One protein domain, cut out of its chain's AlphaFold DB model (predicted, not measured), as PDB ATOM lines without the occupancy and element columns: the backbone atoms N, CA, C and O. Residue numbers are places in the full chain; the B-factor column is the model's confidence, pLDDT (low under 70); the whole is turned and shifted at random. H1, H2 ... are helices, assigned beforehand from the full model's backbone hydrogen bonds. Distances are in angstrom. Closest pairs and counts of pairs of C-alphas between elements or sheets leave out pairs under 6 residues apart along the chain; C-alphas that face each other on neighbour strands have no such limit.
ATOM      1  N   THR A  32     -38.286   0.377 -18.690       71.62
ATOM      2  CA  THR A  32     -38.241  -1.016 -18.239       71.62
ATOM      3  C   THR A  32     -36.953  -1.282 -17.453       71.62
ATOM      4  O   THR A  32     -35.995  -0.512 -17.533       71.62
ATOM      5  N   ARG A  33     -36.899  -2.401 -16.715       63.31
ATOM      6  CA  ARG A  33     -35.675  -2.850 -16.023       63.31
ATOM      7  C   ARG A  33     -34.482  -2.940 -16.980       63.31
ATOM      8  O   ARG A  33     -33.383  -2.540 -16.623       63.31
ATOM      9  N   ASP A  34     -34.731  -3.433 -18.187       67.75
ATOM     10  CA  ASP A  34     -33.744  -3.524 -19.260       67.75
ATOM     11  C   ASP A  34     -33.318  -2.131 -19.757       67.75
ATOM     12  O   ASP A  34     -32.128  -1.873 -19.859       67.75
ATOM     13  N   ASP A  35     -34.242  -1.178 -19.943       66.81
ATOM     14  CA  ASP A  35     -33.871   0.202 -20.309       66.81
ATOM     15  C   ASP A  35     -32.944   0.849 -19.259       66.81
ATOM     16  O   ASP A  35     -31.974   1.517 -19.619       66.81
ATOM     17  N   ILE A  36     -33.205   0.618 -17.967       69.12
ATOM     18  CA  ILE A  36     -32.356   1.113 -16.871       69.12
ATOM     19  C   ILE A  36     -30.997   0.412 -16.881       69.12
ATOM     20  O   ILE A  36     -29.972   1.088 -16.842       69.12
ATOM     21  N   ALA A  37     -30.977  -0.922 -16.970       72.25
ATOM     22  CA  ALA A  37     -29.740  -1.702 -17.000       72.25
ATOM     23  C   ALA A  37     -28.823  -1.267 -18.153       72.25
ATOM     24  O   ALA A  37     -27.618  -1.116 -17.965       72.25
ATOM     25  N   ARG A  38     -29.406  -0.976 -19.322       71.25
ATOM     26  CA  ARG A  38     -28.679  -0.498 -20.505       71.25
ATOM     27  C   ARG A  38     -28.029   0.861 -20.301       71.25
ATOM     28  O   ARG A  38     -26.858   1.029 -20.627       71.25
ATOM     29  N   VAL A  39     -28.773   1.831 -19.769       73.25
ATOM     30  CA  VAL A  39     -28.228   3.170 -19.491       73.25
ATOM     31  C   VAL A  39     -27.140   3.092 -18.424       73.25
ATOM     32  O   VAL A  39     -26.097   3.728 -18.562       73.25
ATOM     33  N   LEU A  40     -27.362   2.281 -17.389       72.44
ATOM     34  CA  LEU A  40     -26.428   2.112 -16.284       72.44
ATOM     35  C   LEU A  40     -25.117   1.480 -16.765       72.44
ATOM     36  O   LEU A  40     -24.047   2.014 -16.480       72.44
ATOM     37  N   LEU A  41     -25.188   0.426 -17.581       75.38
ATOM     38  CA  LEU A  41     -24.001  -0.181 -18.179       75.38
ATOM     39  C   LEU A  41     -23.250   0.787 -19.096       75.38
ATOM     40  O   LEU A  41     -22.040   0.939 -18.955       75.38
ATOM     41  N   HIS A  42     -23.953   1.468 -20.005       72.69
ATOM     42  CA  HIS A  42     -23.322   2.437 -20.899       72.69
ATOM     43  C   HIS A  42     -22.592   3.532 -20.107       72.69
ATOM     44  O   HIS A  42     -21.453   3.873 -20.421       72.69
ATOM     45  N   PHE A  43     -23.214   4.046 -19.042       73.56
ATOM     46  CA  PHE A  43     -22.597   5.047 -18.178       73.56
ATOM     47  C   PHE A  43     -21.347   4.510 -17.470       73.56
ATOM     48  O   PHE A  43     -20.335   5.210 -17.423       73.56
ATOM     49  N   MET A  44     -21.384   3.272 -16.964       72.12
ATOM     50  CA  MET A  44     -20.222   2.631 -16.337       72.12
ATOM     51  C   MET A  44     -19.067   2.451 -17.329       72.12
ATOM     52  O   MET A  44     -17.952   2.870 -17.022       72.12
ATOM     53  N   ILE A  45     -19.342   1.941 -18.535       70.44
ATOM     54  CA  ILE A  45     -18.333   1.752 -19.590       70.44
ATOM     55  C   ILE A  45     -17.719   3.098 -19.993       70.44
ATOM     56  O   ILE A  45     -16.502   3.267 -19.959       70.44
ATOM     57  N   VAL A  46     -18.546   4.095 -20.335       70.31
ATOM     58  CA  VAL A  46     -18.057   5.410 -20.784       70.31
ATOM     59  C   VAL A  46     -17.260   6.112 -19.686       70.31
ATOM     60  O   VAL A  46     -16.242   6.739 -19.978       70.31
ATOM     61  N   LYS A  47     -17.687   6.012 -18.422       69.19
ATOM     62  CA  LYS A  47     -16.964   6.598 -17.286       69.19
ATOM     63  C   LYS A  47     -15.621   5.903 -17.048       69.19
ATOM     64  O   LYS A  47     -14.628   6.593 -16.812       69.19
ATOM     65  N   ALA A  48     -15.567   4.576 -17.137       65.94
ATOM     66  CA  ALA A  48     -14.323   3.821 -17.009       65.94
ATOM     67  C   ALA A  48     -13.328   4.171 -18.130       65.94
ATOM     68  O   ALA A  48     -12.176   4.490 -17.850       65.94
ATOM     69  N   VAL A  49     -13.801   4.251 -19.379       66.00
ATOM     70  CA  VAL A  49     -12.978   4.649 -20.534       66.00
ATOM     71  C   VAL A  49     -12.478   6.092 -20.399       66.00
ATOM     72  O   VAL A  49     -11.288   6.349 -20.561       66.00
ATOM     73  N   LYS A  50     -13.356   7.048 -20.058       66.56
ATOM     74  CA  LYS A  50     -12.982   8.470 -19.927       66.56
ATOM     75  C   LYS A  50     -12.033   8.755 -18.766       66.56
ATOM     76  O   LYS A  50     -11.298   9.732 -18.826       66.56
ATOM     77  N   SER A  51     -12.067   7.945 -17.709       66.06
ATOM     78  CA  SER A  51     -11.183   8.118 -16.550       66.06
ATOM     79  C   SER A  51      -9.789   7.517 -16.748       66.06
ATOM     80  O   SER A  51      -8.955   7.664 -15.860       66.06
ATOM     81  N   GLY A  52      -9.524   6.833 -17.873       60.62
ATOM     82  CA  GLY A  52      -8.257   6.127 -18.110       60.62
ATOM     83  C   GLY A  52      -8.000   4.982 -17.122       60.62
ATOM     84  O   GLY A  52      -6.912   4.413 -17.098       60.62
ATOM     85  N   ASN A  53      -8.991   4.637 -16.298       65.69
ATOM     86  CA  ASN A  53      -8.868   3.676 -15.215       65.69
ATOM     87  C   ASN A  53      -9.264   2.280 -15.708       65.69
ATOM     88  O   ASN A  53     -10.316   1.760 -15.330       65.69
ATOM     89  N   GLN A  54      -8.428   1.688 -16.567       62.34
ATOM     90  CA  GLN A  54      -8.637   0.328 -17.088       62.34
ATOM     91  C   GLN A  54      -8.853  -0.681 -15.948       62.34
ATOM     92  O   GLN A  54      -9.848  -1.400 -15.953       62.34
ATOM     93  N   GLY A  55      -8.050  -0.605 -14.880       67.00
ATOM     94  CA  GLY A  55      -8.210  -1.474 -13.706       67.00
ATOM     95  C   GLY A  55      -9.507  -1.264 -12.910       67.00
ATOM     96  O   GLY A  55      -9.874  -2.108 -12.095       67.00
ATOM     97  N   GLY A  56     -10.223  -0.155 -13.115       71.88
ATOM     98  CA  GLY A  56     -11.552   0.063 -12.544       71.88
ATOM     99  C   GLY A  56     -12.654  -0.697 -13.286       71.88
ATOM    100  O   GLY A  56     -13.621  -1.117 -12.654       71.88
ATOM    101  N   MET A  57     -12.502  -0.888 -14.600       73.56
ATOM    102  CA  MET A  57     -13.451  -1.658 -15.405       73.56
ATOM    103  C   MET A  57     -13.315  -3.152 -15.122       73.56
ATOM    104  O   MET A  57     -14.319  -3.804 -14.854       73.56
ATOM    105  N   ASP A  58     -12.082  -3.659 -15.081       77.62
ATOM    106  CA  ASP A  58     -11.810  -5.077 -14.818       77.62
ATOM    107  C   ASP A  58     -12.365  -5.498 -13.451       77.62
ATOM    108  O   ASP A  58     -13.097  -6.477 -13.341       77.62
ATOM    109  N   LYS A  59     -12.159  -4.670 -12.415       80.75
ATOM    110  CA  LYS A  59     -12.744  -4.897 -11.082       80.75
ATOM    111  C   LYS A  59     -14.271  -4.904 -11.078       80.75
ATOM    112  O   LYS A  59     -14.878  -5.617 -10.283       80.75
ATOM    113  N   LEU A  60     -14.902  -4.072 -11.906       78.94
ATOM    114  CA  LEU A  60     -16.358  -4.032 -12.018       78.94
ATOM    115  C   LEU A  60     -16.883  -5.305 -12.694       78.94
ATOM    116  O   LEU A  60     -17.857  -5.881 -12.215       78.94
ATOM    117  N   ILE A  61     -16.224  -5.748 -13.768       83.44
ATOM    118  CA  ILE A  61     -16.537  -7.004 -14.459       83.44
ATOM    119  C   ILE A  61     -16.385  -8.173 -13.478       83.44
ATOM    120  O   ILE A  61     -17.347  -8.911 -13.273       83.44
ATOM    121  N   ASP A  62     -15.258  -8.271 -12.773       86.06
ATOM    122  CA  ASP A  62     -15.025  -9.314 -11.767       86.06
ATOM    123  C   ASP A  62     -16.106  -9.344 -10.681       86.06
ATOM    124  O   ASP A  62     -16.584 -10.411 -10.298       86.06
ATOM    125  N   MET A  63     -16.528  -8.174 -10.197       87.06
ATOM    126  CA  MET A  63     -17.580  -8.067  -9.186       87.06
ATOM    127  C   MET A  63     -18.927  -8.587  -9.697       87.06
ATOM    128  O   MET A  63     -19.628  -9.286  -8.966       87.06
ATOM    129  N   ILE A  64     -19.286  -8.275 -10.947       85.50
ATOM    130  CA  ILE A  64     -20.515  -8.771 -11.584       85.50
ATOM    131  C   ILE A  64     -20.451 -10.290 -11.743       85.50
ATOM    132  O   ILE A  64     -21.407 -10.983 -11.395       85.50
ATOM    133  N   LEU A  65     -19.325 -10.810 -12.232       88.69
ATOM    134  CA  LEU A  65     -19.135 -12.241 -12.447       88.69
ATOM    135  C   LEU A  65     -19.163 -13.030 -11.137       88.69
ATOM    136  O   LEU A  65     -19.805 -14.074 -11.073       88.69
ATOM    137  N   ASN A  66     -18.536 -12.515 -10.077       89.31
ATOM    138  CA  ASN A  66     -18.593 -13.138  -8.755       89.31
ATOM    139  C   ASN A  66     -20.025 -13.121  -8.194       89.31
ATOM    140  O   ASN A  66     -20.504 -14.145  -7.723       89.31
ATOM    141  N   ALA A  67     -20.754 -12.008  -8.330       88.12
ATOM    142  CA  ALA A  67     -22.146 -11.930  -7.879       88.12
ATOM    143  C   ALA A  67     -23.092 -12.873  -8.652       88.12
ATOM    144  O   ALA A  67     -24.112 -13.306  -8.114       88.12
ATOM    145  N   LEU A  68     -22.793 -13.174  -9.920       87.44
ATOM    146  CA  LEU A  68     -23.508 -14.187 -10.704       87.44
ATOM    147  C   LEU A  68     -23.116 -15.605 -10.270       87.44
ATOM    148  O   LEU A  68     -23.996 -16.449 -10.099       87.44
ATOM    149  N   ALA A  69     -21.832 -15.851 -10.015       91.19
ATOM    150  CA  ALA A  69     -21.353 -17.127  -9.493       91.19
ATOM    151  C   ALA A  69     -21.972 -17.468  -8.127       91.19
ATOM    152  O   ALA A  69     -22.417 -18.596  -7.923       91.19
ATOM    153  N   ASP A  70     -22.124 -16.483  -7.236       92.94
ATOM    154  CA  ASP A  70     -22.787 -16.644  -5.933       92.94
ATOM    155  C   ASP A  70     -24.270 -17.052  -6.057       92.94
ATOM    156  O   ASP A  70     -24.842 -17.654  -5.149       92.94
ATOM    157  N   GLN A  71     -24.905 -16.752  -7.193       90.62
ATOM    158  CA  GLN A  71     -26.269 -17.186  -7.518       90.62
ATOM    159  C   GLN A  71     -26.314 -18.568  -8.195       90.62
ATOM    160  O   GLN A  71     -27.399 -19.061  -8.504       90.62
ATOM    161  N   GLY A  72     -25.155 -19.194  -8.421       91.69
ATOM    162  CA  GLY A  72     -25.011 -20.495  -9.070       91.69
ATOM    163  C   GLY A  72     -24.888 -20.440 -10.594       91.69
ATOM    164  O   GLY A  72     -25.034 -21.476 -11.241       91.69
ATOM    165  N   PHE A  73     -24.649 -19.265 -11.186       91.88
ATOM    166  CA  PHE A  73     -24.356 -19.163 -12.618       91.88
ATOM    167  C   PHE A  73     -22.896 -19.521 -12.912       91.88
ATOM    168  O   PHE A  73     -22.003 -19.253 -12.112       91.88
ATOM    169  N   ASP A  74     -22.647 -20.098 -14.087       93.38
ATOM    170  CA  ASP A  74     -21.286 -20.360 -14.548       93.38
ATOM    171  C   ASP A  74     -20.563 -19.045 -14.872       93.38
ATOM    172  O   ASP A  74     -21.112 -18.166 -15.547       93.38
ATOM    173  N   LYS A  75     -19.341 -18.897 -14.353       86.12
ATOM    174  CA  LYS A  75     -18.592 -17.639 -14.419       86.12
ATOM    175  C   LYS A  75     -18.099 -17.340 -15.835       86.12
ATOM    176  O   LYS A  75     -18.227 -16.200 -16.277       86.12
ATOM    177  N   GLU A  76     -17.601 -18.350 -16.543       85.81
ATOM    178  CA  GLU A  76     -17.084 -18.212 -17.910       85.81
ATOM    179  C   GLU A  76     -18.224 -17.921 -18.893       85.81
ATOM    180  O   GLU A  76     -18.178 -16.941 -19.632       85.81
ATOM    181  N   ALA A  77     -19.330 -18.666 -18.809       84.25
ATOM    182  CA  ALA A  77     -20.518 -18.398 -19.616       84.25
ATOM    183  C   ALA A  77     -21.119 -17.009 -19.326       84.25
ATOM    184  O   ALA A  77     -21.682 -16.366 -20.214       84.25
ATOM    185  N   SER A  78     -21.011 -16.528 -18.084       84.94
ATOM    186  CA  SER A  78     -21.434 -15.171 -17.720       84.94
ATOM    187  C   SER A  78     -20.519 -14.101 -18.320       84.94
ATOM    188  O   SER A  78     -21.022 -13.052 -18.732       84.94
ATOM    189  N   LEU A  79     -19.209 -14.360 -18.389       86.44
ATOM    190  CA  LEU A  79     -18.234 -13.483 -19.037       86.44
ATOM    191  C   LEU A  79     -18.503 -13.391 -20.540       86.44
ATOM    192  O   LEU A  79     -18.638 -12.280 -21.039       86.44
ATOM    193  N   ASP A  80     -18.723 -14.515 -21.225       83.44
ATOM    194  CA  ASP A  80     -19.057 -14.536 -22.657       83.44
ATOM    195  C   ASP A  80     -20.286 -13.668 -22.981       83.44
ATOM    196  O   ASP A  80     -20.298 -12.882 -23.936       83.44
ATOM    197  N   VAL A  81     -21.340 -13.784 -22.165       84.75
ATOM    198  CA  VAL A  81     -22.566 -12.986 -22.325       84.75
ATOM    199  C   VAL A  81     -22.302 -11.508 -22.043       84.75
ATOM    200  O   VAL A  81     -22.834 -10.648 -22.749       84.75
ATOM    201  N   LEU A  82     -21.512 -11.197 -21.015       81.69
ATOM    202  CA  LEU A  82     -21.159  -9.825 -20.664       81.69
ATOM    203  C   LEU A  82     -20.298  -9.170 -21.753       81.69
ATOM    204  O   LEU A  82     -20.564  -8.022 -22.112       81.69
ATOM    205  N   ASP A  83     -19.337  -9.895 -22.318       79.50
ATOM    206  CA  ASP A  83     -18.448  -9.423 -23.378       79.50
ATOM    207  C   ASP A  83     -19.203  -9.168 -24.683       79.50
ATOM    208  O   ASP A  83     -19.074  -8.083 -25.259       79.50
ATOM    209  N   ASP A  84     -20.068 -10.089 -25.125       79.81
ATOM    210  CA  ASP A  84     -20.956  -9.850 -26.275       79.81
ATOM    211  C   ASP A  84     -21.812  -8.597 -26.048       79.81
ATOM    212  O   ASP A  84     -21.992  -7.756 -26.938       79.81
ATOM    213  N   LEU A  85     -22.294  -8.418 -24.822       77.06
ATOM    214  CA  LEU A  85     -23.099  -7.273 -24.448       77.06
ATOM    215  C   LEU A  85     -22.272  -5.970 -24.494       77.06
ATOM    216  O   LEU A  85     -22.707  -5.006 -25.128       77.06
ATOM    217  N   ILE A  86     -21.053  -5.943 -23.949       74.06
ATOM    218  CA  ILE A  86     -20.119  -4.806 -24.049       74.06
ATOM    219  C   ILE A  86     -19.788  -4.493 -25.514       74.06
ATOM    220  O   ILE A  86     -19.861  -3.329 -25.919       74.06
ATOM    221  N   VAL A  87     -19.477  -5.496 -26.340       74.00
ATOM    222  CA  VAL A  87     -19.169  -5.327 -27.773       74.00
ATOM    223  C   VAL A  87     -20.348  -4.706 -28.521       74.00
ATOM    224  O   VAL A  87     -20.167  -3.759 -29.297       74.00
ATOM    225  N   ARG A  88     -21.573  -5.181 -28.265       68.19
ATOM    226  CA  ARG A  88     -22.795  -4.604 -28.849       68.19
ATOM    227  C   ARG A  88     -22.993  -3.141 -28.459       68.19
ATOM    228  O   ARG A  88     -23.476  -2.367 -29.281       68.19
ATOM    229  N   TYR A  89     -22.622  -2.758 -27.238       65.69
ATOM    230  CA  TYR A  89     -22.775  -1.384 -26.745       65.69
ATOM    231  C   TYR A  89     -21.604  -0.446 -27.082       65.69
ATOM    232  O   TYR A  89     -21.772   0.769 -26.994       65.69
ATOM    233  N   THR A  90     -20.437  -0.971 -27.463       64.50
ATOM    234  CA  THR A  90     -19.229  -0.175 -27.761       64.50
ATOM    235  C   THR A  90     -18.982   0.031 -29.255       64.50
ATOM    236  O   THR A  90     -18.334   1.010 -29.634       64.50
ATOM    237  N   LYS A  91     -19.524  -0.823 -30.135       59.09
ATOM    238  CA  LYS A  91     -19.463  -0.597 -31.587       59.09
ATOM    239  C   LYS A  91     -20.251   0.663 -31.983       59.09
ATOM    240  O   LYS A  91     -21.451   0.772 -31.730       59.09
ATOM    241  N   ARG A  92     -19.574   1.609 -32.655       47.22
ATOM    242  CA  ARG A  92     -20.196   2.786 -33.299       47.22
ATOM    243  C   ARG A  92     -21.318   2.315 -34.230       47.22
ATOM    244  O   ARG A  92     -21.056   1.568 -35.166       47.22
ATOM    245  N   GLY A  93     -22.546   2.753 -33.970       48.38
ATOM    246  CA  GLY A  93     -23.719   2.412 -34.784       48.38
ATOM    247  C   GLY A  93     -24.956   2.023 -33.977       48.38
ATOM    248  O   GLY A  93     -26.054   2.001 -34.528       48.38
ATOM    249  N   TRP A  94     -24.814   1.783 -32.672       49.22
ATOM    250  CA  TRP A  94     -25.957   1.703 -31.765       49.22
ATOM    251  C   TRP A  94     -26.143   3.025 -31.021       49.22
ATOM    252  O   TRP A  94     -25.993   3.116 -29.805       49.22
ATOM    253  N   ASP A  95     -26.503   4.070 -31.773       49.44
ATOM    254  CA  ASP A  95     -27.276   5.158 -31.180       49.44
ATOM    255  C   ASP A  95     -28.481   4.515 -30.506       49.44
ATOM    256  O   ASP A  95     -29.130   3.660 -31.121       49.44
ATOM    257  N   PHE A  96     -28.753   4.874 -29.245       51.12
ATOM    258  CA  PHE A  96     -29.955   4.460 -28.524       51.12
ATOM    259  C   PHE A  96     -31.106   4.451 -29.516       51.12
ATOM    260  O   PHE A  96     -31.538   5.525 -29.940       51.12
ATOM    261  N   ARG A  97     -31.561   3.263 -29.952       48.69
ATOM    262  CA  ARG A  97     -32.617   3.190 -30.961       48.69
ATOM    263  C   ARG A  97     -33.864   3.676 -30.251       48.69
ATOM    264  O   ARG A  97     -34.542   2.918 -29.556       48.69
TER     265      ARG A  97
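Overview. This is residues 32 to 97 of the 113 residues of an uncharacterized protein of Brucella anthropi (UniProt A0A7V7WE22). Three helices make an open triangle with few contacts: H1 and H2 form a V, meeting where H1 ends and H2 begins, and H3 folds back from the far end of H2 so that its last part comes near the middle of H1. Residues 32 to 37, of which 33 to 37 belong to H1, stick out beyond this triangle. The printed part has 66 residues, with H1, H2 and H3 in that order along the chain and no named strand; its class is all helix. It is only just compact, close to loose, with a radius of gyration of the C-alphas of 12.5 A and spans of 34 by 29 by 18 A.

Along the chain. H1, the longest helix, covers residues 33 to 50 and measures 25.7 A, beginning at C-alpha 33 at (-35.675, -2.850, -16.023). H2 covers residues 54 to 69 and measures 22.9 A. H3 covers residues 75 to 90 and measures 22.0 A, ending at C-alpha 90 at (-19.229, -0.175, -27.761).

Arrangement. H1 and H2 form a helical hairpin at a shallow tilt of 31 degrees, opposite ways. They touch through residues 45 to 48 and 54 to 57 alone; their closest C-alphas, of Ala 48 and Met 57, are 5.8 A apart. H2 and H3 run opposite ways at a steep tilt of 47 degrees. They touch through residues 65 to 69 and 75 to 79 alone, with the closest C-alphas, of Ala 69 and Lys 75, 5.7 A apart. H1 and H3 are close but not clearly touching, about perpendicular at 78 degrees; their closest C-alphas, of His 42 and Tyr 89, are 7.0 A apart. In H1, H2 and H3 every O i to N i+4 pair is within hydrogen-bond range.

Size, cuts and confidence. The C-alphas farthest apart, of Asp 70 and Gly 93, are 34.6 A apart. The printed part has no cut, and both links are tight. Mean pLDDT of the printed part is 74.2; residues 33 to 36, 47 to 55 and 88 to 97 are under 70.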